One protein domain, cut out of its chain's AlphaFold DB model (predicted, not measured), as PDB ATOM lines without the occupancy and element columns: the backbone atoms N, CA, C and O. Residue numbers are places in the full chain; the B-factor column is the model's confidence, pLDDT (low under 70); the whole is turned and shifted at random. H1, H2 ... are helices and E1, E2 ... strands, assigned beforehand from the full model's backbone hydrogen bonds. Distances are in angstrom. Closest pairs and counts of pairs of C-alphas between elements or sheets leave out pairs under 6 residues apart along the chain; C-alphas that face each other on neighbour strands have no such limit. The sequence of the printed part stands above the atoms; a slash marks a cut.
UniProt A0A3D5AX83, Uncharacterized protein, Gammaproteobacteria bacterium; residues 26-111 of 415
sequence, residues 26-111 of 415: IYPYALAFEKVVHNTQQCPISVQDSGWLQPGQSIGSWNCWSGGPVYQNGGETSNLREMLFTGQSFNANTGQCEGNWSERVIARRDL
ATOM      1  N   ILE A  26      36.014  82.022  33.452       86.75
ATOM      2  CA  ILE A  26      35.302  81.702  32.202       86.75
ATOM      3  C   ILE A  26      36.247  81.697  30.991       86.75
ATOM      4  O   ILE A  26      36.258  80.739  30.217       86.75
ATOM      5  N   TYR A  27      37.067  82.742  30.836       90.94
ATOM      6  CA  TYR A  27      37.994  82.847  29.706       90.94
ATOM      7  C   TYR A  27      39.110  81.783  29.750       90.94
ATOM      8  O   TYR A  27      39.267  81.067  28.759       90.94
ATOM      9  N   PRO A  28      39.861  81.610  30.861       91.38
ATOM     10  CA  PRO A  28      40.835  80.525  30.981       91.38
ATOM     11  C   PRO A  28      40.255  79.136  30.693       91.38
ATOM     12  O   PRO A  28      40.901  78.343  30.005       91.38
ATOM     13  N   TYR A  29      39.037  78.848  31.167       87.50
ATOM     14  CA  TYR A  29      38.370  77.571  30.911       87.50
ATOM     15  C   TYR A  29      38.004  77.386  29.439       87.50
ATOM     16  O   TYR A  29      38.304  76.331  28.875       87.50
ATOM     17  N   ALA A  30      37.405  78.398  28.807       90.44
ATOM     18  CA  ALA A  30      37.069  78.352  27.387       90.44
ATOM     19  C   ALA A  30      38.331  78.175  26.528       90.44
ATOM     20  O   ALA A  30      38.404  77.258  25.716       90.44
ATOM     21  N   LEU A  31      39.385  78.953  26.792       93.25
ATOM     22  CA  LEU A  31      40.660  78.832  26.084       93.25
ATOM     23  C   LEU A  31      41.293  77.440  26.241       93.25
ATOM     24  O   LEU A  31      41.844  76.897  25.283       93.25
ATOM     25  N   ALA A  32      41.254  76.860  27.445       91.25
ATOM     26  CA  ALA A  32      41.782  75.520  27.689       91.25
ATOM     27  C   ALA A  32      40.998  74.446  26.919       91.25
ATOM     28  O   ALA A  32      41.606  73.515  26.389       91.25
ATOM     29  N   PHE A  33      39.675  74.588  26.829       88.56
ATOM     30  CA  PHE A  33      38.823  73.701  26.044       88.56
ATOM     31  C   PHE A  33      39.144  73.786  24.545       88.56
ATOM     32  O   PHE A  33      39.450  72.758  23.940       88.56
ATOM     33  N   GLU A  34      39.193  74.994  23.981       93.12
ATOM     34  CA  GLU A  34      39.504  75.199  22.560       93.12
ATOM     35  C   GLU A  34      40.890  74.650  22.188       93.12
ATOM     36  O   GLU A  34      41.060  74.015  21.146       93.12
ATOM     37  N   LYS A  35      41.877  74.790  23.092       92.00
ATOM     38  CA  LYS A  35      43.210  74.194  22.914       92.00
ATOM     39  C   LYS A  35      43.179  72.683  22.729       92.00
ATOM     40  O   LYS A  35      43.983  72.148  21.967       92.00
ATOM     41  N   VAL A  36      42.295  72.001  23.449       91.50
ATOM     42  CA  VAL A  36      42.155  70.545  23.381       91.50
ATOM     43  C   VAL A  36      41.397  70.137  22.123       91.50
ATOM     44  O   VAL A  36      41.875  69.267  21.401       91.50
ATOM     45  N   VAL A  37      40.258  70.775  21.841       90.38
ATOM     46  CA  VAL A  37      39.372  70.401  20.724       90.38
ATOM     47  C   VAL A  37      40.044  70.598  19.372       90.38
ATOM     48  O   VAL A  37      39.965  69.722  18.513       90.38
ATOM     49  N   HIS A  38      40.755  71.708  19.194       91.69
ATOM     50  CA  HIS A  38      41.393  72.037  17.922       91.69
ATOM     51  C   HIS A  38      42.864  71.610  17.843       91.69
ATOM     52  O   HIS A  38      43.540  71.938  16.863       91.69
ATOM     53  N   ASN A  39      43.358  70.873  18.848       92.88
ATOM     54  CA  ASN A  39      44.747  70.423  18.964       92.88
ATOM     55  C   ASN A  39      45.743  71.585  18.796       92.88
ATOM     56  O   ASN A  39      46.613  71.545  17.933       92.88
ATOM     57  N   THR A  40      45.590  72.671  19.553       92.19
ATOM     58  CA  THR A  40      46.390  73.900  19.380       92.19
ATOM     59  C   THR A  40      47.320  74.180  20.555       92.19
ATOM     60  O   THR A  40      47.720  75.319  20.788       92.19
ATOM     61  N   GLN A  41      47.717  73.157  21.313       93.06
ATOM     62  CA  GLN A  41      48.623  73.311  22.457       93.06
ATOM     63  C   GLN A  41      49.963  73.960  22.063       93.06
ATOM     64  O   GLN A  41      50.602  74.588  22.904       93.06
ATOM     65  N   GLN A  42      50.362  73.832  20.792       93.75
ATOM     66  CA  GLN A  42      51.583  74.411  20.222       93.75
ATOM     67  C   GLN A  42      51.321  75.581  19.258       93.75
ATOM     68  O   GLN A  42      52.268  76.124  18.694       93.75
ATOM     69  N   CYS A  43      50.060  75.979  19.063       95.56
ATOM     70  CA  CYS A  43      49.673  76.991  18.082       95.56
ATOM     71  C   CYS A  43      49.060  78.223  18.760       95.56
ATOM     72  O   CYS A  43      48.362  78.094  19.770       95.56
ATOM     73  N   PRO A  44      49.308  79.435  18.231       95.69
ATOM     74  CA  PRO A  44      48.677  80.637  18.754       95.69
ATOM     75  C   PRO A  44      47.160  80.582  18.527       95.69
ATOM     76  O   PRO A  44      46.689  80.186  17.462       95.69
ATOM     77  N   ILE A  45      46.408  81.011  19.540       97.06
ATOM     78  CA  ILE A  45      44.965  81.251  19.461       97.06
ATOM     79  C   ILE A  45      44.742  82.740  19.700       97.06
ATOM     80  O   ILE A  45      45.300  83.304  20.644       97.06
ATOM     81  N   SER A  46      43.893  83.346  18.881       97.06
ATOM     82  CA  SER A  46      43.363  84.687  19.098       97.06
ATOM     83  C   SER A  46      41.930  84.587  19.607       97.06
ATOM     84  O   SER A  46      41.144  83.784  19.104       97.06
ATOM     85  N   VAL A  47      41.581  85.424  20.581       96.50
ATOM     86  CA  VAL A  47      40.213  85.541  21.092       96.50
ATOM     87  C   VAL A  47      39.698  86.961  20.888       96.50
ATOM     88  O   VAL A  47      40.411  87.936  21.128       96.50
ATOM     89  N   GLN A  48      38.448  87.078  20.463       97.25
ATOM     90  CA  GLN A  48      37.681  88.308  20.561       97.25
ATOM     91  C   GLN A  48      36.550  88.089  21.558       97.25
ATOM     92  O   GLN A  48      35.713  87.210  21.374       97.25
ATOM     93  N   ASP A  49      36.532  88.892  22.612       95.19
ATOM     94  CA  ASP A  49      35.586  88.760  23.710       95.19
ATOM     95  C   ASP A  49      34.634  89.956  23.738       95.19
ATOM     96  O   ASP A  49      35.081  91.104  23.778       95.19
ATOM     97  N   SER A  50      33.327  89.699  23.708       94.38
ATOM     98  CA  SER A  50      32.316  90.756  23.741       94.38
ATOM     99  C   SER A  50      32.175  91.421  25.111       94.38
ATOM    100  O   SER A  50      31.562  92.484  25.208       94.38
ATOM    101  N   GLY A  51      32.668  90.784  26.179       94.50
ATOM    102  CA  GLY A  51      32.221  91.050  27.542       94.50
ATOM    103  C   GLY A  51      30.759  90.640  27.758       94.50
ATOM    104  O   GLY A  51      30.111  90.067  26.876       94.50
ATOM    105  N   TRP A  52      30.230  90.923  28.948       94.12
ATOM    106  CA  TRP A  52      28.806  90.741  29.238       94.12
ATOM    107  C   TRP A  52      27.959  91.740  28.443       94.12
ATOM    108  O   TRP A  52      28.297  92.929  28.376       94.12
ATOM    109  N   LEU A  53      26.854  91.265  27.863       94.75
ATOM    110  CA  LEU A  53      25.977  92.101  27.051       94.75
ATOM    111  C   LEU A  53      25.412  93.275  27.868       94.75
ATOM    112  O   LEU A  53      25.006  93.137  29.020       94.75
ATOM    113  N   GLN A  54      25.360  94.441  27.240       94.25
ATOM    114  CA  GLN A  54      24.702  95.640  27.747       94.25
ATOM    115  C   GLN A  54      23.197  95.617  27.414       94.25
ATOM    116  O   GLN A  54      22.782  94.910  26.486       94.25
ATOM    117  N   PRO A  55      22.353  96.397  28.123       91.12
ATOM    118  CA  PRO A  55      20.940  96.545  27.777       91.12
ATOM    119  C   PRO A  55      20.724  96.846  26.285       91.12
ATOM    120  O   PRO A  55      21.340  97.752  25.727       91.12
ATOM    121  N   GLY A  56      19.839  96.081  25.642       91.12
ATOM    122  CA  GLY A  56      19.523  96.217  24.214       91.12
ATOM    123  C   GLY A  56      20.426  95.421  23.263       91.12
ATOM    124  O   GLY A  56      20.104  95.328  22.080       91.12
ATOM    125  N   GLN A  57      21.511  94.807  23.748       95.19
ATOM    126  CA  GLN A  57      22.300  93.858  22.959       95.19
ATOM    127  C   GLN A  57      21.697  92.447  23.020       95.19
ATOM    128  O   GLN A  57      21.009  92.085  23.976       95.19
ATOM    129  N   SER A  58      21.967  91.635  21.997       93.81
ATOM    130  CA  SER A  58      21.577  90.223  21.974       93.81
ATOM    131  C   SER A  58      22.568  89.380  21.178       93.81
ATOM    132  O   SER A  58      23.180  89.866  20.226       93.81
ATOM    133  N   ILE A  59      22.706  88.112  21.563       92.06
ATOM    134  CA  ILE A  59      23.435  87.099  20.804       92.06
ATOM    135  C   ILE A  59      22.427  86.256  20.026       92.06
ATOM    136  O   ILE A  59      21.537  85.624  20.601       92.06
ATOM    137  N   GLY A  60      22.587  86.239  18.703       88.44
ATOM    138  CA  GLY A  60      21.933  85.281  17.820       88.44
ATOM    139  C   GLY A  60      22.757  83.998  17.745       88.44
ATOM    140  O   GLY A  60      23.896  84.012  17.263       88.44
ATOM    141  N   SER A  61      22.185  82.894  18.215       80.56
ATOM    142  CA  SER A  61      22.779  81.562  18.136       80.56
ATOM    143  C   SER A  61      21.717  80.557  17.717       80.56
ATOM    144  O   SER A  61      20.570  80.652  18.144       80.56
ATOM    145  N   TRP A  62      22.108  79.599  16.878       71.12
ATOM    146  CA  TRP A  62      21.273  78.442  16.541       71.12
ATOM    147  C   TRP A  62      21.270  77.391  17.663       71.12
ATOM    148  O   TRP A  62      20.478  76.454  17.626       71.12
ATOM    149  N   ASN A  63      22.147  77.561  18.658       68.88
ATOM    150  CA  ASN A  63      22.276  76.691  19.820       68.88
ATOM    151  C   ASN A  63      21.441  77.206  21.009       68.88
ATOM    152  O   ASN A  63      20.786  78.242  20.954       68.88
ATOM    153  N   CYS A  64      21.525  76.478  22.120       67.50
ATOM    154  CA  CYS A  64      20.816  76.663  23.388       67.50
ATOM    155  C   CYS A  64      20.801  78.064  24.028       67.50
ATOM    156  O   CYS A  64      19.954  78.327  24.880       67.50
ATOM    157  N   TRP A  65      21.736  78.945  23.675       77.19
ATOM    158  CA  TRP A  65      21.923  80.230  24.345       77.19
ATOM    159  C   TRP A  65      21.823  81.372  23.336       77.19
ATOM    160  O   TRP A  65      22.792  81.724  22.668       77.19
ATOM    161  N   SER A  66      20.623  81.941  23.223       86.25
ATOM    162  CA  SER A  66      20.325  83.123  22.410       86.25
ATOM    163  C   SER A  66      19.521  84.132  23.224       86.25
ATOM    164  O   SER A  66      18.730  83.731  24.078       86.25
ATOM    165  N   GLY A  67      19.668  85.421  22.930       90.38
ATOM    166  CA  GLY A  67      18.934  86.495  23.604       90.38
ATOM    167  C   GLY A  67      19.844  87.584  24.161       90.38
ATOM    168  O   GLY A  67      21.018  87.663  23.806       90.38
ATOM    169  N   GLY A  68      19.277  88.454  24.994       91.62
ATOM    170  CA  GLY A  68      19.990  89.527  25.694       91.62
ATOM    171  C   GLY A  68      19.966  89.338  27.214       91.62
ATOM    172  O   GLY A  68      19.448  88.327  27.696       91.62
ATOM    173  N   PRO A  69      20.490  90.308  27.980       91.06
ATOM    174  CA  PRO A  69      20.388  90.286  29.432       91.06
ATOM    175  C   PRO A  69      18.920  90.279  29.879       91.06
ATOM    176  O   PRO A  69      18.089  91.013  29.337       91.06
ATOM    177  N   VAL A  70      18.604  89.465  30.882       87.50
ATOM    178  CA  VAL A  70      17.276  89.388  31.500       87.50
ATOM    179  C   VAL A  70      17.320  90.149  32.814       87.50
ATOM    180  O   VAL A  70      18.241  89.974  33.609       87.50
ATOM    181  N   TYR A  71      16.309  90.985  33.039       81.62
ATOM    182  CA  TYR A  71      16.156  91.760  34.262       81.62
ATOM    183  C   TYR A  71      14.871  91.362  34.976       81.62
ATOM    184  O   TYR A  71      13.822  91.205  34.349       81.62
ATOM    185  N   GLN A  72      14.932  91.267  36.300       73.00
ATOM    186  CA  GLN A  72      13.764  91.138  37.159       73.00
ATOM    187  C   GLN A  72      13.835  92.225  38.232       73.00
ATOM    188  O   GLN A  72      14.833  92.352  38.939       73.00
ATOM    189  N   ASN A  73      12.785  93.045  38.334       68.44
ATOM    190  CA  ASN A  73      12.711  94.185  39.261       68.44
ATOM    191  C   ASN A  73      13.887  95.178  39.137       68.44
ATOM    192  O   ASN A  73      14.337  95.744  40.127       68.44
ATOM    193  N   GLY A  74      14.403  95.375  37.920       76.25
ATOM    194  CA  GLY A  74      15.527  96.279  37.646       76.25
ATOM    195  C   GLY A  74      16.917  95.699  37.939       76.25
ATOM    196  O   GLY A  74      17.903  96.310  37.540       76.25
ATOM    197  N   GLY A  75      17.014  94.523  38.569       77.56
ATOM    198  CA  GLY A  75      18.266  93.776  38.720       77.56
ATOM    199  C   GLY A  75      18.469  92.775  37.582       77.56
ATOM    200  O   GLY A  75      17.511  92.143  37.140       77.56
ATOM    201  N   GLU A  76      19.701  92.628  37.097       82.38
ATOM    202  CA  GLU A  76      20.063  91.599  36.112       82.38
ATOM    203  C   GLU A  76      19.961  90.206  36.761       82.38
ATOM    204  O   GLU A  76      20.557  89.965  37.808       82.38
ATOM    205  N   THR A  77      19.192  89.294  36.165       81.81
ATOM    206  CA  THR A  77      19.036  87.907  36.637       81.81
ATOM    207  C   THR A  77      19.788  86.907  35.783       81.81
ATOM    208  O   THR A  77      20.213  85.873  36.292       81.81
ATOM    209  N   SER A  78      19.991  87.210  34.502       87.62
ATOM    210  CA  SER A  78      20.872  86.426  33.646       87.62
ATOM    211  C   SER A  78      21.501  87.288  32.565       87.62
ATOM    212  O   SER A  78      20.843  88.186  32.040       87.62
ATOM    213  N   ASN A  79      22.730  86.979  32.172       90.94
ATOM    214  CA  ASN A  79      23.402  87.657  31.066       90.94
ATOM    215  C   ASN A  79      24.255  86.675  30.262       90.94
ATOM    216  O   ASN A  79      24.626  85.610  30.758       90.94
ATOM    217  N   LEU A  80      24.527  87.032  29.012       92.06
ATOM    218  CA  LEU A  80      25.334  86.270  28.077       92.06
ATOM    219  C   LEU A  80      26.619  87.034  27.743       92.06
ATOM    220  O   LEU A  80      26.677  88.261  27.813       92.06
ATOM    221  N   ARG A  81      27.652  86.291  27.372       92.62
ATOM    222  CA  ARG A  81      28.934  86.790  26.868       92.62
ATOM    223  C   ARG A  81      29.377  85.876  25.742       92.62
ATOM    224  O   ARG A  81      29.246  84.660  25.857       92.62
ATOM    225  N   GLU A  82      29.896  86.452  24.672       93.69
ATOM    226  CA  GLU A  82      30.403  85.714  23.524       93.69
ATOM    227  C   GLU A  82      31.917  85.855  23.415       93.69
ATOM    228  O   GLU A  82      32.467  86.952  23.492       93.69
ATOM    229  N   MET A  83      32.579  84.726  23.193       94.94
ATOM    230  CA  MET A  83      34.001  84.650  22.896       94.94
ATOM    231  C   MET A  83      34.176  83.967  21.539       94.94
ATOM    232  O   MET A  83      33.814  82.803  21.374       94.94
ATOM    233  N   LEU A  84      34.722  84.692  20.566       95.50
ATOM    234  CA  LEU A  84      35.096  84.164  19.259       95.50
ATOM    235  C   LEU A  84      36.570  83.759  19.293       95.50
ATOM    236  O   LEU A  84      37.452  84.617  19.376       95.50
ATOM    237  N   PHE A  85      36.833  82.462  19.213       96.12
ATOM    238  CA  PHE A  85      38.177  81.909  19.141       96.12
ATOM    239  C   PHE A  85      38.550  81.638  17.688       96.12
ATOM    240  O   PHE A  85      37.753  81.104  16.921       96.12
ATOM    241  N   THR A  86      39.768  82.011  17.306       97.31
ATOM    242  CA  THR A  86      40.327  81.751  15.975       97.31
ATOM    243  C   THR A  86      41.764  81.270  16.100       97.31
ATOM    244  O   THR A  86      42.512  81.726  16.970       97.31
ATOM    245  N   GLY A  87      42.176  80.352  15.233       97.00
ATOM    246  CA  GLY A  87      43.525  79.802  15.287       97.00
ATOM    247  C   GLY A  87      43.822  78.828  14.160       97.00
ATOM    248  O   GLY A  87      43.083  78.734  13.179       97.00
ATOM    249  N   GLN A  88      44.929  78.109  14.318       97.38
ATOM    250  CA  GLN A  88      45.349  77.015  13.444       97.38
ATOM    251  C   GLN A  88      45.525  75.739  14.263       97.38
ATOM    252  O   GLN A  88      45.991  75.810  15.401       97.38
ATOM    253  N   SER A  89      45.156  74.586  13.707       95.19
ATOM    254  CA  SER A  89      45.378  73.284  14.346       95.19
ATOM    255  C   SER A  89      46.837  72.846  14.241       95.19
ATOM    256  O   SER A  89      47.512  73.118  13.253       95.19
ATOM    257  N   PHE A  90      47.355  72.143  15.248       95.94
ATOM    258  CA  PHE A  90      48.680  71.536  15.145       95.94
ATOM    259  C   PHE A  90      48.602  70.260  14.303       95.94
ATOM    260  O   PHE A  90      47.904  69.304  14.660       95.94
ATOM    261  N   ASN A  91      49.335  70.224  13.193       94.81
ATOM    262  CA  ASN A  91      49.470  69.039  12.362       94.81
ATOM    263  C   ASN A  91      50.674  68.219  12.840       94.81
ATOM    264  O   ASN A  91      51.825  68.542  12.551       94.81
ATOM    265  N   ALA A  92      50.412  67.125  13.558       92.19
ATOM    266  CA  ALA A  92      51.465  66.275  14.118       92.19
ATOM    267  C   ALA A  92      52.377  65.631  13.054       92.19
ATOM    268  O   ALA A  92      53.502  65.253  13.373       92.19
ATOM    269  N   ASN A  93      51.920  65.520  11.800       94.75
ATOM    270  CA  ASN A  93      52.714  64.938  10.718       94.75
ATOM    271  C   ASN A  93      53.727  65.932  10.141       94.75
ATOM    272  O   ASN A  93      54.818  65.527   9.747       94.75
ATOM    273  N   THR A  94      53.372  67.218  10.069       95.44
ATOM    274  CA  THR A  94      54.254  68.270   9.530       95.44
ATOM    275  C   THR A  94      54.994  69.034  10.625       95.44
ATOM    276  O   THR A  94      55.990  69.696  10.344       95.44
ATOM    277  N   GLY A  95      54.537  68.933  11.877       95.50
ATOM    278  CA  GLY A  95      55.054  69.711  13.000       95.50
ATOM    279  C   GLY A  95      54.731  71.205  12.899       95.50
ATOM    280  O   GLY A  95      55.385  72.008  13.561       95.50
ATOM    281  N   GLN A  96      53.767  71.590  12.056       96.75
ATOM    282  CA  GLN A  96      53.391  72.980  11.804       96.75
ATOM    283  C   GLN A  96      51.944  73.259  12.226       96.75
ATOM    284  O   GLN A  96      51.118  72.353  12.353       96.75
ATOM    285  N   CYS A  97      51.645  74.539  12.450       96.38
ATOM    286  CA  CYS A  97      50.290  75.027  12.669       96.38
ATOM    287  C   CYS A  97      49.621  75.268  11.314       96.38
ATOM    288  O   CYS A  97      50.024  76.154  10.565       96.38
ATOM    289  N   GLU A  98      48.624  74.453  10.987       95.00
ATOM    290  CA  GLU A  98      47.969  74.415   9.683       95.00
ATOM    291  C   GLU A  98      46.461  74.178   9.858       95.00
ATOM    292  O   GLU A  98      46.015  73.576  10.830       95.00
ATOM    293  N   GLY A  99      45.655  74.640   8.901       93.62
ATOM    294  CA  GLY A  99      44.195  74.526   8.977       93.62
ATOM    295  C   GLY A  99      43.588  75.574   9.907       93.62
ATOM    296  O   GLY A  99      43.556  75.411  11.124       93.62
ATOM    297  N   ASN A 100      43.103  76.667   9.314       96.81
ATOM    298  CA  ASN A 100      42.438  77.730  10.060       96.81
ATOM    299  C   ASN A 100      41.084  77.240  10.588       96.81
ATOM    300  O   ASN A 100      40.325  76.606   9.854       96.81
ATOM    301  N   TRP A 101      40.756  77.607  11.820       96.56
ATOM    302  CA  TRP A 101      39.456  77.352  12.432       96.56
ATOM    303  C   TRP A 101      38.938  78.600  13.155       96.56
ATOM    304  O   TRP A 101      39.692  79.530  13.458       96.56
ATOM    305  N   SER A 102      37.625  78.623  13.383       96.00
ATOM    306  CA  SER A 102      36.917  79.687  14.089       96.00
ATOM    307  C   SER A 102      35.723  79.091  14.829       96.00
ATOM    308  O   SER A 102      34.903  78.440  14.189       96.00
ATOM    309  N   GLU A 103      35.598  79.361  16.126       94.31
ATOM    310  CA  GLU A 103      34.538  78.805  16.981       94.31
ATOM    311  C   GLU A 103      33.968  79.873  17.927       94.31
ATOM    312  O   GLU A 103      34.693  80.760  18.390       94.31
ATOM    313  N   ARG A 104      32.654  79.819  18.196       92.38
ATOM    314  CA  ARG A 104      31.960  80.762  19.094       92.38
ATOM    315  C   ARG A 104      31.583  80.057  20.391       92.38
ATOM    316  O   ARG A 104      30.733  79.172  20.397       92.38
ATOM    317  N   VAL A 105      32.127  80.532  21.505       90.56
ATOM    318  CA  VAL A 105      31.770  80.075  22.849       90.56
ATOM    319  C   VAL A 105      30.852  81.102  23.499       90.56
ATOM    320  O   VAL A 105      31.184  82.284  23.579       90.56
ATOM    321  N   ILE A 106      29.698  80.649  23.990       90.06
ATOM    322  CA  ILE A 106      28.740  81.494  24.711       90.06
ATOM    323  C   ILE A 106      28.764  81.105  26.185       90.06
ATOM    324  O   ILE A 106      28.473  79.962  26.533       90.06
ATOM    325  N   ALA A 107      29.083  82.069  27.044       89.19
ATOM    326  CA  ALA A 107      28.963  81.940  28.487       89.19
ATOM    327  C   ALA A 107      27.655  82.579  28.957       89.19
ATOM    328  O   ALA A 107      27.265  83.644  28.476       89.19
ATOM    329  N   ARG A 108      26.996  81.941  29.925       86.69
ATOM    330  CA  ARG A 108      25.818  82.467  30.613       86.69
ATOM    331  C   ARG A 108      26.135  82.589  32.096       86.69
ATOM    332  O   ARG A 108      26.651  81.641  32.676       86.69
ATOM    333  N   ARG A 109      25.784  83.722  32.702       87.25
ATOM    334  CA  ARG A 109      25.700  83.847  34.161       87.25
ATOM    335  C   ARG A 109      24.246  83.944  34.578       87.25
ATOM    336  O   ARG A 109      23.483  84.677  33.952       87.25
ATOM    337  N   ASP A 110      23.897  83.236  35.642       82.25
ATOM    338  CA  ASP A 110      22.613  83.357  36.322       82.25
ATOM    339  C   ASP A 110      22.865  83.900  37.729       82.25
ATOM    340  O   ASP A 110      23.505  83.260  38.565       82.25
ATOM    341  N   LEU A 111      22.376  85.107  37.993       76.38
ATOM    342  CA  LEU A 111      22.524  85.759  39.285       76.38
ATOM    343  C   LEU A 111      21.369  85.323  40.190       76.38
ATOM    344  O   LEU A 111      20.194  85.573  39.907       76.38
TER     345      LEU A 111
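Overview. This is residues 26 to 111 of the 415 residues of an uncharacterized protein of Gammaproteobacteria bacterium (UniProt A0A3D5AX83). The model is a long, narrow, twisted sheet built on a hairpin of two long strands, E3 and E4, with the helix H1 packed on one face of it. E1 runs beside part of E3, the three-residue E2 pairs with the beginning of E3 at one end of the rod, and a long loop, residues 53 to 69, joins E1 to E2. The printed part has 86 residues, with one named helix and four named strands, H1 coming first along the chain and then E1, E2, E3 and E4; the class is mixed, helices and strands, and the sheet is branched, with the antiparallel neighbour pairs E1 and E3, E2 and E3, and E3 and E4. The whole is loose, with a radius of gyration of the C-alphas of 15.8 A and spans of 57 by 21 by 19 A.

Arrangement. H1, residues 26 to 37, is on the branched sheet of E1, residues 45 to 52, E2, residues 70 to 72, E3, residues 75 to 91, and E4, residues 96 to 110, with 36 pairs of C-alphas within 10 A. Its closest C-alphas to E4 are those of Ala 30 and Val 105, 7.2 A apart, and to E3 those of Glu 34 and Phe 85, 7.6 A apart. H1 and E1 are near each other, with 7 pairs of C-alphas within 10 A. In H1 every O i to N i+4 pair is within hydrogen-bond range. E1 and E3 are antiparallel at 173 degrees, with N 48 and O 84 2.9 A apart. E1 and E2 lie on one side of E3 and E4 on the other side. E2, E3 and E4 form a meander, each strand the antiparallel neighbour of the one before. In the hairpin of E2 and E3, N 70 and O 78 are 2.8 A apart. In the hairpin of E3 and E4, N 83 and O 105 are 2.8 A apart. E4 bends by 74 degrees at residue 99. E2 is apart from both E1 and E4.

Along the chain. H1 begins at C-alpha 26, (35.302, 81.702, 32.202), and is 16.6 A long from first to last C-alpha. E1 is 21.1 A long and E2 6.9 A. E3, the longest strand by residues, runs 47.8 A from C-alpha 75 at (18.266, 93.776, 38.720). E4 is 40.7 A long and ends at C-alpha 110, (22.613, 83.357, 36.322).

Size, cuts and confidence. The two C-alphas farthest apart, those of Asn 73 and Thr 94, are 57.3 A from each other. The printed part has no cut. The link from E1 to E2 is long, with 17 residues. The mean pLDDT of the printed part is 90.2, and residues 63 to 64 and residue 73 are under 70.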